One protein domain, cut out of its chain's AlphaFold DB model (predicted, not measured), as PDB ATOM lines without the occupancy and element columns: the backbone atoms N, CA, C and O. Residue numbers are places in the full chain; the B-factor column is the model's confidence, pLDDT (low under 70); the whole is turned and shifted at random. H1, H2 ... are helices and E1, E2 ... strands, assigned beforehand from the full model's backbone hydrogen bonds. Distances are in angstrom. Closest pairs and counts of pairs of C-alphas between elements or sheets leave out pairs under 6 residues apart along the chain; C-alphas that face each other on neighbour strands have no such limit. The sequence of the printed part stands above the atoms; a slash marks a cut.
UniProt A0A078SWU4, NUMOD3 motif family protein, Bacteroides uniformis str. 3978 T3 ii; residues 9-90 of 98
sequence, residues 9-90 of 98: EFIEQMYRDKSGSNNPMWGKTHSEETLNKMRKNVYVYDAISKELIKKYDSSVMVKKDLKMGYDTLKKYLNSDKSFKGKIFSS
ATOM      1  N   GLU A   9     140.612 210.928 143.541       93.69
ATOM      2  CA  GLU A   9     141.178 209.713 144.148       93.69
ATOM      3  C   GLU A   9     140.978 208.475 143.265       93.69
ATOM      4  O   GLU A   9     141.887 207.667 143.076       93.69
ATOM      5  N   PHE A  10     139.797 208.342 142.652       92.94
ATOM      6  CA  PHE A  10     139.511 207.226 141.756       92.94
ATOM      7  C   PHE A  10     140.380 207.278 140.490       92.94
ATOM      8  O   PHE A  10     140.831 206.245 139.992       92.94
ATOM      9  N   ILE A  11     140.623 208.477 139.956       93.62
ATOM     10  CA  ILE A  11     141.502 208.684 138.801       93.62
ATOM     11  C   ILE A  11     142.955 208.340 139.164       93.62
ATOM     12  O   ILE A  11     143.618 207.623 138.410       93.62
ATOM     13  N   GLU A  12     143.436 208.789 140.322       95.25
ATOM     14  CA  GLU A  12     144.784 208.481 140.812       95.25
ATOM     15  C   GLU A  12     144.996 206.976 140.993       95.25
ATOM     16  O   GLU A  12     146.007 206.428 140.539       95.25
ATOM     17  N   GLN A  13     144.012 206.288 141.576       94.62
ATOM     18  CA  GLN A  13     144.046 204.837 141.721       94.62
ATOM     19  C   GLN A  13     144.109 204.137 140.354       94.62
ATOM     20  O   GLN A  13     144.951 203.264 140.145       94.62
ATOM     21  N   MET A  14     143.318 204.585 139.371       93.31
ATOM     22  CA  MET A  14     143.382 204.046 138.007       93.31
ATOM     23  C   MET A  14     144.761 204.211 137.349       93.31
ATOM     24  O   MET A  14     145.166 203.347 136.566       93.31
ATOM     25  N   TYR A  15     145.468 205.315 137.605       94.44
ATOM     26  CA  TYR A  15     146.821 205.515 137.082       94.44
ATOM     27  C   TYR A  15     147.841 204.612 137.781       94.44
ATOM     28  O   TYR A  15     148.698 204.021 137.112       94.44
ATOM     29  N   ARG A  16     147.723 204.446 139.103       93.75
ATOM     30  CA  ARG A  16     148.568 203.529 139.883       93.75
ATOM     31  C   ARG A  16     148.427 202.084 139.400       93.75
ATOM     32  O   ARG A  16     149.434 201.402 139.230       93.75
ATOM     33  N   ASP A  17     147.209 201.641 139.115       94.12
ATOM     34  CA  ASP A  17     146.938 200.255 138.707       94.12
ATOM     35  C   ASP A  17     147.435 199.938 137.285       94.12
ATOM     36  O   ASP A  17     147.606 198.778 136.920       94.12
ATOM     37  N   LYS A  18     147.695 200.957 136.458       94.38
ATOM     38  CA  LYS A  18     148.134 200.797 135.058       94.38
ATOM     39  C   LYS A  18     149.618 201.090 134.832       94.38
ATOM     40  O   LYS A  18     150.078 201.051 133.687       94.38
ATOM     41  N   SER A  19     150.364 201.404 135.888       93.00
ATOM     42  CA  SER A  19     151.766 201.824 135.812       93.00
ATOM     43  C   SER A  19     152.705 200.854 136.531       93.00
ATOM     44  O   SER A  19     152.287 200.051 137.365       93.00
ATOM     45  N   GLY A  20     153.989 200.903 136.164       92.88
ATOM     46  CA  GLY A  20     155.030 200.055 136.750       92.88
ATOM     47  C   GLY A  20     154.674 198.568 136.715       92.88
ATOM     48  O   GLY A  20     154.159 198.071 135.713       92.88
ATOM     49  N   SER A  21     154.910 197.882 137.835       94.69
ATOM     50  CA  SER A  21     154.628 196.453 138.018       94.69
ATOM     51  C   SER A  21     153.145 196.081 138.014       94.69
ATOM     52  O   SER A  21     152.832 194.913 137.813       94.69
ATOM     53  N   ASN A  22     152.236 197.041 138.221       94.81
ATOM     54  CA  ASN A  22     150.794 196.780 138.201       94.81
ATOM     55  C   ASN A  22     150.255 196.651 136.768       94.81
ATOM     56  O   ASN A  22     149.201 196.056 136.548       94.81
ATOM     57  N   ASN A  23     150.980 197.177 135.774       95.25
ATOM     58  CA  ASN A  23     150.597 197.027 134.380       95.25
ATOM     59  C   ASN A  23     150.632 195.533 133.979       95.25
ATOM     60  O   ASN A  23     151.689 194.911 134.084       95.25
ATOM     61  N   PRO A  24     149.547 194.953 133.427       94.81
ATOM     62  CA  PRO A  24     149.511 193.539 133.027       94.81
ATOM     63  C   PRO A  24     150.557 193.125 131.979       94.81
ATOM     64  O   PRO A  24     150.796 191.930 131.771       94.81
ATOM     65  N   MET A  25     151.130 194.099 131.272       95.31
ATOM     66  CA  MET A  25     152.181 193.907 130.273       95.31
ATOM     67  C   MET A  25     153.590 194.129 130.834       95.31
ATOM     68  O   MET A  25     154.563 193.972 130.096       95.31
ATOM     69  N   TRP A  26     153.729 194.465 132.119       95.69
ATOM     70  CA  TRP A  26     155.028 194.630 132.762       95.69
ATOM     71  C   TRP A  26     155.861 193.346 132.674       95.69
ATOM     72  O   TRP A  26     155.368 192.246 132.920       95.69
ATOM     73  N   GLY A  27     157.130 193.488 132.283       95.06
ATOM     74  CA  GLY A  27     158.066 192.372 132.109       95.06
ATOM     75  C   GLY A  27     157.823 191.491 130.877       95.06
ATOM     76  O   GLY A  27     158.616 190.588 130.623       95.06
ATOM     77  N   LYS A  28     156.768 191.735 130.087       95.19
ATOM     78  CA  LYS A  28     156.499 190.981 128.855       95.19
ATOM     79  C   LYS A  28     157.188 191.631 127.656       95.19
ATOM     80  O   LYS A  28     157.179 192.851 127.505       95.19
ATOM     81  N   THR A  29     157.730 190.809 126.763       95.50
ATOM     82  CA  THR A  29     158.320 191.242 125.489       95.50
ATOM     83  C   THR A  29     157.419 190.870 124.317       95.50
ATOM     84  O   THR A  29     156.787 189.815 124.315       95.50
ATOM     85  N   HIS A  30     157.370 191.718 123.291       93.12
ATOM     86  CA  HIS A  30     156.653 191.400 122.056       93.12
ATOM     87  C   HIS A  30     157.379 190.326 121.238       93.12
ATOM     88  O   HIS A  30     158.608 190.273 121.229       93.12
ATOM     89  N   SER A  31     156.612 189.513 120.505       95.31
ATOM     90  CA  SER A  31     157.158 188.601 119.497       95.31
ATOM     91  C   SER A  31     157.794 189.370 118.334       95.31
ATOM     92  O   SER A  31     157.419 190.514 118.059       95.31
ATOM     93  N   GLU A  32     158.718 188.736 117.609       90.31
ATOM     94  CA  GLU A  32     159.365 189.349 116.439       90.31
ATOM     95  C   GLU A  32     158.362 189.778 115.366       90.31
ATOM     96  O   GLU A  32     158.493 190.867 114.810       90.31
ATOM     97  N   GLU A  33     157.316 188.983 115.129       90.06
ATOM     98  CA  GLU A  33     156.241 189.339 114.200       90.06
ATOM     99  C   GLU A  33     155.541 190.641 114.622       90.06
ATOM    100  O   GLU A  33     155.348 191.550 113.812       90.06
ATOM    101  N   THR A  34     155.208 190.763 115.910       90.62
ATOM    102  CA  THR A  34     154.549 191.962 116.447       90.62
ATOM    103  C   THR A  34     155.478 193.170 116.370       90.62
ATOM    104  O   THR A  34     155.060 194.249 115.948       90.62
ATOM    105  N   LEU A  35     156.760 192.993 116.707       89.06
ATOM    106  CA  LEU A  35     157.782 194.028 116.542       89.06
ATOM    107  C   LEU A  35     157.892 194.472 115.081       89.06
ATOM    108  O   LEU A  35     157.972 195.669 114.824       89.06
ATOM    109  N   ASN A  36     157.848 193.543 114.127       85.25
ATOM    110  CA  ASN A  36     157.932 193.853 112.704       85.25
ATOM    111  C   ASN A  36     156.713 194.644 112.196       85.25
ATOM    112  O   ASN A  36     156.879 195.528 111.363       85.25
ATOM    113  N   LYS A  37     155.513 194.397 112.741       85.56
ATOM    114  CA  LYS A  37     154.305 195.199 112.446       85.56
ATOM    115  C   LYS A  37     154.388 196.625 113.003       85.56
ATOM    116  O   LYS A  37     153.858 197.550 112.401       85.56
ATOM    117  N   MET A  38     155.044 196.812 114.152       86.38
ATOM    118  CA  MET A  38     155.234 198.135 114.767       86.38
ATOM    119  C   MET A  38     156.400 198.919 114.153       86.38
ATOM    120  O   MET A  38     156.431 200.153 114.203       86.38
ATOM    121  N   ARG A  39     157.393 198.211 113.610       87.31
ATOM    122  CA  ARG A  39     158.563 198.804 112.967       87.31
ATOM    123  C   ARG A  39     158.157 199.569 111.710       87.31
ATOM    124  O   ARG A  39     157.360 199.123 110.893       87.31
ATOM    125  N   LYS A  40     158.764 200.744 111.538       83.00
ATOM    126  CA  LYS A  40     158.646 201.537 110.311       83.00
ATOM    127  C   LYS A  40     159.705 201.065 109.328       83.00
ATOM    128  O   LYS A  40     160.823 201.594 109.327       83.00
ATOM    129  N   ASN A  41     159.340 200.050 108.553       89.06
ATOM    130  CA  ASN A  41     160.179 199.521 107.489       89.06
ATOM    131  C   ASN A  41     160.372 200.583 106.405       89.06
ATOM    132  O   ASN A  41     159.475 201.377 106.123       89.06
ATOM    133  N   VAL A  42     161.565 200.609 105.822       91.31
ATOM    134  CA  VAL A  42     161.917 201.532 104.747       91.31
ATOM    135  C   VAL A  42     162.598 200.748 103.640       91.31
ATOM    136  O   VAL A  42     163.595 200.059 103.858       91.31
ATOM    137  N   TYR A  43     162.058 200.884 102.442       91.75
ATOM    138  CA  TYR A  43     162.578 200.306 101.219       91.75
ATOM    139  C   TYR A  43     163.307 201.397 100.445       91.75
ATOM    140  O   TYR A  43     162.760 202.483 100.232       91.75
ATOM    141  N   VAL A  44     164.547 201.117 100.057       91.31
ATOM    142  CA  VAL A  44     165.385 202.042  99.294       91.31
ATOM    143  C   VAL A  44     165.549 201.495  97.891       91.31
ATOM    144  O   VAL A  44     166.043 200.380  97.719       91.31
ATOM    145  N   TYR A  45     165.164 202.295  96.907       91.88
ATOM    146  CA  TYR A  45     165.242 201.964  95.492       91.88
ATOM    147  C   TYR A  45     166.199 202.897  94.768       91.88
ATOM    148  O   TYR A  45     166.422 204.033  95.203       91.88
ATOM    149  N   ASP A  46     166.730 202.431  93.647       91.19
ATOM    150  CA  ASP A  46     167.423 203.292  92.699       91.19
ATOM    151  C   ASP A  46     166.414 204.184  91.962       91.19
ATOM    152  O   ASP A  46     165.336 203.731  91.573       91.19
ATOM    153  N   ALA A  47     166.727 205.468  91.790       88.12
ATOM    154  CA  ALA A  47     165.810 206.405  91.148       88.12
ATOM    155  C   ALA A  47     165.679 206.188  89.634       88.12
ATOM    156  O   ALA A  47     164.678 206.620  89.061       88.12
ATOM    157  N   ILE A  48     166.665 205.555  88.996       86.44
ATOM    158  CA  ILE A  48     166.701 205.337  87.550       86.44
ATOM    159  C   ILE A  48     166.099 203.970  87.232       86.44
ATOM    160  O   ILE A  48     165.090 203.892  86.531       86.44
ATOM    161  N   SER A  49     166.679 202.893  87.774       85.12
ATOM    162  CA  SER A  49     166.241 201.527  87.453       85.12
ATOM    163  C   SER A  49     164.995 201.092  88.227       85.12
ATOM    164  O   SER A  49     164.357 200.102  87.861       85.12
ATOM    165  N   LYS A  50     164.619 201.818  89.295       84.88
ATOM    166  CA  LYS A  50     163.567 201.415  90.250       84.88
ATOM    167  C   LYS A  50     163.805 200.001  90.793       84.88
ATOM    168  O   LYS A  50     162.871 199.236  91.052       84.88
ATOM    169  N   GLU A  51     165.068 199.618  90.927       88.69
ATOM    170  CA  GLU A  51     165.465 198.365  91.555       88.69
ATOM    171  C   GLU A  51     165.598 198.552  93.054       88.69
ATOM    172  O   GLU A  51     166.056 199.591  93.532       88.69
ATOM    173  N   LEU A  52     165.160 197.541  93.806       91.25
ATOM    174  CA  LEU A  52     165.310 197.533  95.251       91.25
ATOM    175  C   LEU A  52     166.797 197.387  95.577       91.25
ATOM    176  O   LEU A  52     167.398 196.353  95.311       91.25
ATOM    177  N   ILE A  53     167.368 198.417  96.191       91.25
ATOM    178  CA  ILE A  53     168.760 198.406  96.639       91.25
ATOM    179  C   ILE A  53     168.846 197.662  97.967       91.25
ATOM    180  O   ILE A  53     169.678 196.776  98.149       91.25
ATOM    181  N   LYS A  54     168.014 198.062  98.936       91.56
ATOM    182  CA  LYS A  54     168.064 197.513 100.294       91.56
ATOM    183  C   LYS A  54     166.756 197.750 101.040       91.56
ATOM    184  O   LYS A  54     166.140 198.811 100.925       91.56
ATOM    185  N   LYS A  55     166.373 196.768 101.856       91.94
ATOM    186  CA  LYS A  55     165.300 196.880 102.846       91.94
ATOM    187  C   LYS A  55     165.908 197.156 104.220       91.94
ATOM    188  O   LYS A  55     166.886 196.522 104.608       91.94
ATOM    189  N   TYR A  56     165.293 198.071 104.955       91.69
ATOM    190  CA  TYR A  56     165.612 198.357 106.345       91.69
ATOM    191  C   TYR A  56     164.389 198.120 107.217       91.69
ATOM    192  O   TYR A  56     163.306 198.616 106.913       91.69
ATOM    193  N   ASP A  57     164.577 197.444 108.346       88.12
ATOM    194  CA  ASP A  57     163.494 197.211 109.310       88.12
ATOM    195  C   ASP A  57     163.277 198.412 110.250       88.12
ATOM    196  O   ASP A  57     162.457 198.379 111.163       88.12
ATOM    197  N   SER A  58     164.043 199.495 110.086       87.94
ATOM    198  CA  SER A  58     163.848 200.727 110.849       87.94
ATOM    199  C   SER A  58     164.425 201.941 110.136       87.94
ATOM    200  O   SER A  58     165.581 201.944 109.708       87.94
ATOM    201  N   SER A  59     163.657 203.032 110.131       87.38
ATOM    202  CA  SER A  59     164.119 204.363 109.704       87.38
ATOM    203  C   SER A  59     165.412 204.831 110.399       87.38
ATOM    204  O   SER A  59     166.182 205.604 109.832       87.38
ATOM    205  N   VAL A  60     165.701 204.324 111.604       87.94
ATOM    206  CA  VAL A  60     166.936 204.639 112.337       87.94
ATOM    207  C   VAL A  60     168.161 204.014 111.666       87.94
ATOM    208  O   VAL A  60     169.212 204.653 111.609       87.94
ATOM    209  N   MET A  61     168.039 202.793 111.134       90.12
ATOM    210  CA  MET A  61     169.135 202.131 110.417       90.12
ATOM    211  C   MET A  61     169.456 202.868 109.117       90.12
ATOM    212  O   MET A  61     170.621 203.134 108.845       90.12
ATOM    213  N   VAL A  62     168.428 203.311 108.386       89.81
ATOM    214  CA  VAL A  62     168.589 204.123 107.167       89.81
ATOM    215  C   VAL A  62     169.399 205.386 107.451       89.81
ATOM    216  O   VAL A  62     170.342 205.703 106.729       89.81
ATOM    217  N   LYS A  63     169.061 206.097 108.535       89.50
ATOM    218  CA  LYS A  63     169.785 207.298 108.966       89.50
ATOM    219  C   LYS A  63     171.264 207.017 109.234       89.50
ATOM    220  O   LYS A  63     172.100 207.826 108.833       89.50
ATOM    221  N   LYS A  64     171.579 205.907 109.908       90.31
ATOM    222  CA  LYS A  64     172.962 205.516 110.220       90.31
ATOM    223  C   LYS A  64     173.746 205.165 108.953       90.31
ATOM    224  O   LYS A  64     174.809 205.743 108.743       90.31
ATOM    225  N   ASP A  65     173.194 204.309 108.094       90.38
ATOM    226  CA  ASP A  65     173.864 203.837 106.873       90.38
ATOM    227  C   ASP A  65     174.051 204.969 105.849       90.38
ATOM    228  O   ASP A  65     175.128 205.130 105.278       90.38
ATOM    229  N   LEU A  66     173.024 205.799 105.636       88.38
ATOM    230  CA  LEU A  66     173.057 206.885 104.646       88.38
ATOM    231  C   LEU A  66     173.570 208.218 105.205       88.38
ATOM    232  O   LEU A  66     173.632 209.202 104.462       88.38
ATOM    233  N   LYS A  67     173.914 208.266 106.501       89.19
ATOM    234  CA  LYS A  67     174.330 209.478 107.232       89.19
ATOM    235  C   LYS A  67     173.402 210.672 106.955       89.19
ATOM    236  O   LYS A  67     173.860 211.775 106.665       89.19
ATOM    237  N   MET A  68     172.089 210.443 107.005       87.62
ATOM    238  CA  MET A  68     171.070 211.448 106.668       87.62
ATOM    239  C   MET A  68     170.244 211.888 107.881       87.62
ATOM    240  O   MET A  68     170.042 211.127 108.825       87.62
ATOM    241  N   GLY A  69     169.733 213.120 107.864       90.12
ATOM    242  CA  GLY A  69     168.819 213.613 108.898       90.12
ATOM    243  C   GLY A  69     167.487 212.852 108.911       90.12
ATOM    244  O   GLY A  69     167.027 212.378 107.872       90.12
ATOM    245  N   TYR A  70     166.848 212.759 110.084       89.25
ATOM    246  CA  TYR A  70     165.526 212.130 110.204       89.25
ATOM    247  C   TYR A  70     164.471 212.908 109.410       89.25
ATOM    248  O   TYR A  70     163.729 212.310 108.635       89.25
ATOM    249  N   ASP A  71     164.460 214.237 109.530       90.62
ATOM    250  CA  ASP A  71     163.548 215.107 108.782       90.62
ATOM    251  C   ASP A  71     163.740 214.996 107.275       90.62
ATOM    252  O   ASP A  71     162.770 214.983 106.522       90.62
ATOM    253  N   THR A  72     164.988 214.835 106.828       91.19
ATOM    254  CA  THR A  72     165.299 214.566 105.425       91.19
ATOM    255  C   THR A  72     164.646 213.260 104.988       91.19
ATOM    256  O   THR A  72     163.853 213.268 104.052       91.19
ATOM    257  N   LEU A  73     164.898 212.152 105.693       90.62
ATOM    258  CA  LEU A  73     164.288 210.861 105.369       90.62
ATOM    259  C   LEU A  73     162.754 210.940 105.361       90.62
ATOM    260  O   LEU A  73     162.124 210.491 104.410       90.62
ATOM    261  N   LYS A  74     162.150 211.557 106.381       90.38
ATOM    262  CA  LYS A  74     160.694 211.721 106.490       90.38
ATOM    263  C   LYS A  74     160.116 212.553 105.342       90.38
ATOM    264  O   LYS A  74     159.077 212.197 104.796       90.38
ATOM    265  N   LYS A  75     160.798 213.630 104.939       91.88
ATOM    266  CA  LYS A  75     160.413 214.464 103.791       91.88
ATOM    267  C   LYS A  75     160.400 213.660 102.489       91.88
ATOM    268  O   LYS A  75     159.444 213.770 101.730       91.88
ATOM    269  N   TYR A  76     161.435 212.861 102.236       91.25
ATOM    270  CA  TYR A  76     161.542 212.058 101.011       91.25
ATOM    271  C   TYR A  76     160.720 210.761 101.044       91.25
ATOM    272  O   TYR A  76     160.417 210.230  99.992       91.25
ATOM    273  N   LEU A  77     160.308 210.273 102.218       88.94
ATOM    274  CA  LEU A  77     159.319 209.191 102.336       88.94
ATOM    275  C   LEU A  77     157.897 209.652 102.001       88.94
ATOM    276  O   LEU A  77     157.098 208.868 101.507       88.94
ATOM    277  N   ASN A  78     157.581 210.913 102.302       85.12
ATOM    278  CA  ASN A  78     156.266 211.506 102.058       85.12
ATOM    279  C   ASN A  78     156.178 212.235 100.709       85.12
ATOM    280  O   ASN A  78     155.168 212.877 100.432       85.12
ATOM    281  N   SER A  79     157.246 212.228  99.910       84.12
ATOM    282  CA  SER A  79     157.264 212.881  98.604       84.12
ATOM    283  C   SER A  79     157.789 211.931  97.542       84.12
ATOM    284  O   SER A  79     158.733 211.195  97.792       84.12
ATOM    285  N   ASP A  80     157.266 212.027  96.323       77.94
ATOM    286  CA  ASP A  80     157.742 211.261  95.158       77.94
ATOM    287  C   ASP A  80     159.103 211.738  94.618       77.94
ATOM    288  O   ASP A  80     159.456 211.533  93.455       77.94
ATOM    289  N   LYS A  81     159.885 212.437  95.446       86.56
ATOM    290  CA  LYS A  81     161.174 213.004  95.059       86.56
ATOM    291  C   LYS A  81     162.291 212.033  95.400       86.56
ATOM    292  O   LYS A  81     162.319 211.438  96.473       86.56
ATOM    293  N   SER A  82     163.277 211.949  94.515       89.06
ATOM    294  CA  SER A  82     164.507 211.231  94.812       89.06
ATOM    295  C   SER A  82     165.453 212.090  95.658       89.06
ATOM    296  O   SER A  82     165.509 213.318  95.544       89.06
ATOM    297  N   PHE A  83     166.230 211.435  96.515       88.12
ATOM    298  CA  PHE A  83     167.342 212.046  97.234       88.12
ATOM    299  C   PHE A  83     168.631 211.323  96.866       88.12
ATOM    300  O   PHE A  83     168.764 210.121  97.086       88.12
ATOM    301  N   LYS A  84     169.590 212.059  96.286       86.31
ATOM    302  CA  LYS A  84     170.870 211.511  95.793       86.31
ATOM    303  C   LYS A  84     170.686 210.275  94.893       86.31
ATOM    304  O   LYS A  84     171.373 209.267  95.070       86.31
ATOM    305  N   GLY A  85     169.709 210.339  93.985       88.50
ATOM    306  CA  GLY A  85     169.390 209.240  93.069       88.50
ATOM    307  C   GLY A  85     168.743 208.022  93.735       88.50
ATOM    308  O   GLY A  85     168.749 206.953  93.146       88.50
ATOM    309  N   LYS A  86     168.199 208.154  94.954       90.38
ATOM    310  CA  LYS A  86     167.492 207.074  95.660       90.38
ATOM    311  C   LYS A  86     166.061 207.474  95.983       90.38
ATOM    312  O   LYS A  86     165.813 208.626  96.343       90.38
ATOM    313  N   ILE A  87     165.147 206.521  95.877       91.69
ATOM    314  CA  ILE A  87     163.738 206.664  96.251       91.69
ATOM    315  C   ILE A  87     163.505 205.887  97.545       91.69
ATOM    316  O   ILE A  87     164.028 204.786  97.719       91.69
ATOM    317  N   PHE A  88     162.730 206.471  98.454       91.19
ATOM    318  CA  PHE A  88     162.402 205.881  99.745       91.19
ATOM    319  C   PHE A  88     160.908 205.602  99.792       91.19
ATOM    320  O   PHE A  88     160.115 206.494  99.520       91.19
ATOM    321  N   SER A  89     160.524 204.389 100.177       89.38
ATOM    322  CA  SER A  89     159.119 204.037 100.387       89.38
ATOM    323  C   SER A  89     158.937 203.296 101.705       89.38
ATOM    324  O   SER A  89     159.818 202.553 102.136       89.38
ATOM    325  N   SER A  90     157.782 203.485 102.345       88.00
ATOM    326  CA  SER A  90     157.392 202.708 103.535       88.00
ATOM    327  C   SER A  90     156.771 201.353 103.175       88.00
ATOM    328  O   SER A  90     156.687 200.466 104.020       88.00
TER     329      SER A  90
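Overview. This is residues 9 to 90 of the 98 residues of the protein "NUMOD3 motif family protein" of Bacteroides uniformis str. 3978 T3 ii (UniProt A0A078SWU4). A small head, made of a three-stranded sheet with helices H3 and H4 over one face and the other face bare, sits at one end of a long, thin arm that leads through H2 and a stretch with no named element to H1 at the far end. Residues 9 to 14 of H1 and residues 27 to 34 stick out free, and this arm makes the length. The printed part has 82 residues, with four named helices and three named strands in the order H1 H2 E1 E2 H3 H4 E3; the sheet runs E2 E1 E3, all antiparallel, and the class is mixed, helices and strands. The whole is extended, with a radius of gyration of the C-alphas of 19.2 A and spans of 61 by 25 by 20 A.

Arrangement. H1, residues 9 to 17, and H2, residues 32 to 38, are apart, and neither is on the sheet. E1, residues 42 to 46, is the inner strand and forms a hairpin with E2, residues 52 to 56, antiparallel at 162 degrees; N 44 and O 54 are within hydrogen-bond range at 2.9 A. H3, residues 59 to 66, is on the sheet at a height over the sheet of 9.0 A. It lies over E1 and, only just, over E2, on which 3 of its C-alphas fall, and runs along the strands, at 19 degrees to E1 on the local plane. The closest C-alphas of E1 and H3 are those of Val 42 and Ser 59, 6.1 A apart. H4, residues 70 to 77, touches H3 about perpendicular, at 83 degrees, with the C-alphas of Lys 63 and Tyr 70 closest at 6.6 A. H4 is on the same face as H3, over E3, residues 86 to 89, and stands up from the sheet at 68 degrees; the C-alphas of Leu 77 and Phe 88 are closest, 5.2 A apart. E3 is antiparallel to E1 at 148 degrees, with N 45 and O 87 at 2.9 A. E2, H3, H4 and E3 form a split strand-helix-strand unit, two strands running the same way with E1 between them, and its crossover is right-handed. In H1, H2, H3 and H4 every O i to N i+4 pair is within hydrogen-bond range.

Along the chain. H1 begins at C-alpha 9 (141.178, 209.713, 144.148) and is 12.3 A long; H2 is 9.9 A. E1, from C-alpha 42 (161.917, 201.532, 104.747), is 13.4 A, and E2 is 11.1 A. H3 is 10.6 A and H4 10.4 A; E3, 10.1 A, ends at C-alpha 89 (159.119, 204.037, 100.387).

Size, cuts and confidence. The C-alphas of Glu 9 and Ser 49, the two farthest apart, are 62.5 A from each other. The link from H1 to H2, residues 18 to 31, is long. The printed part has no cut, its mean pLDDT is 90.4, and no printed residue is under 70.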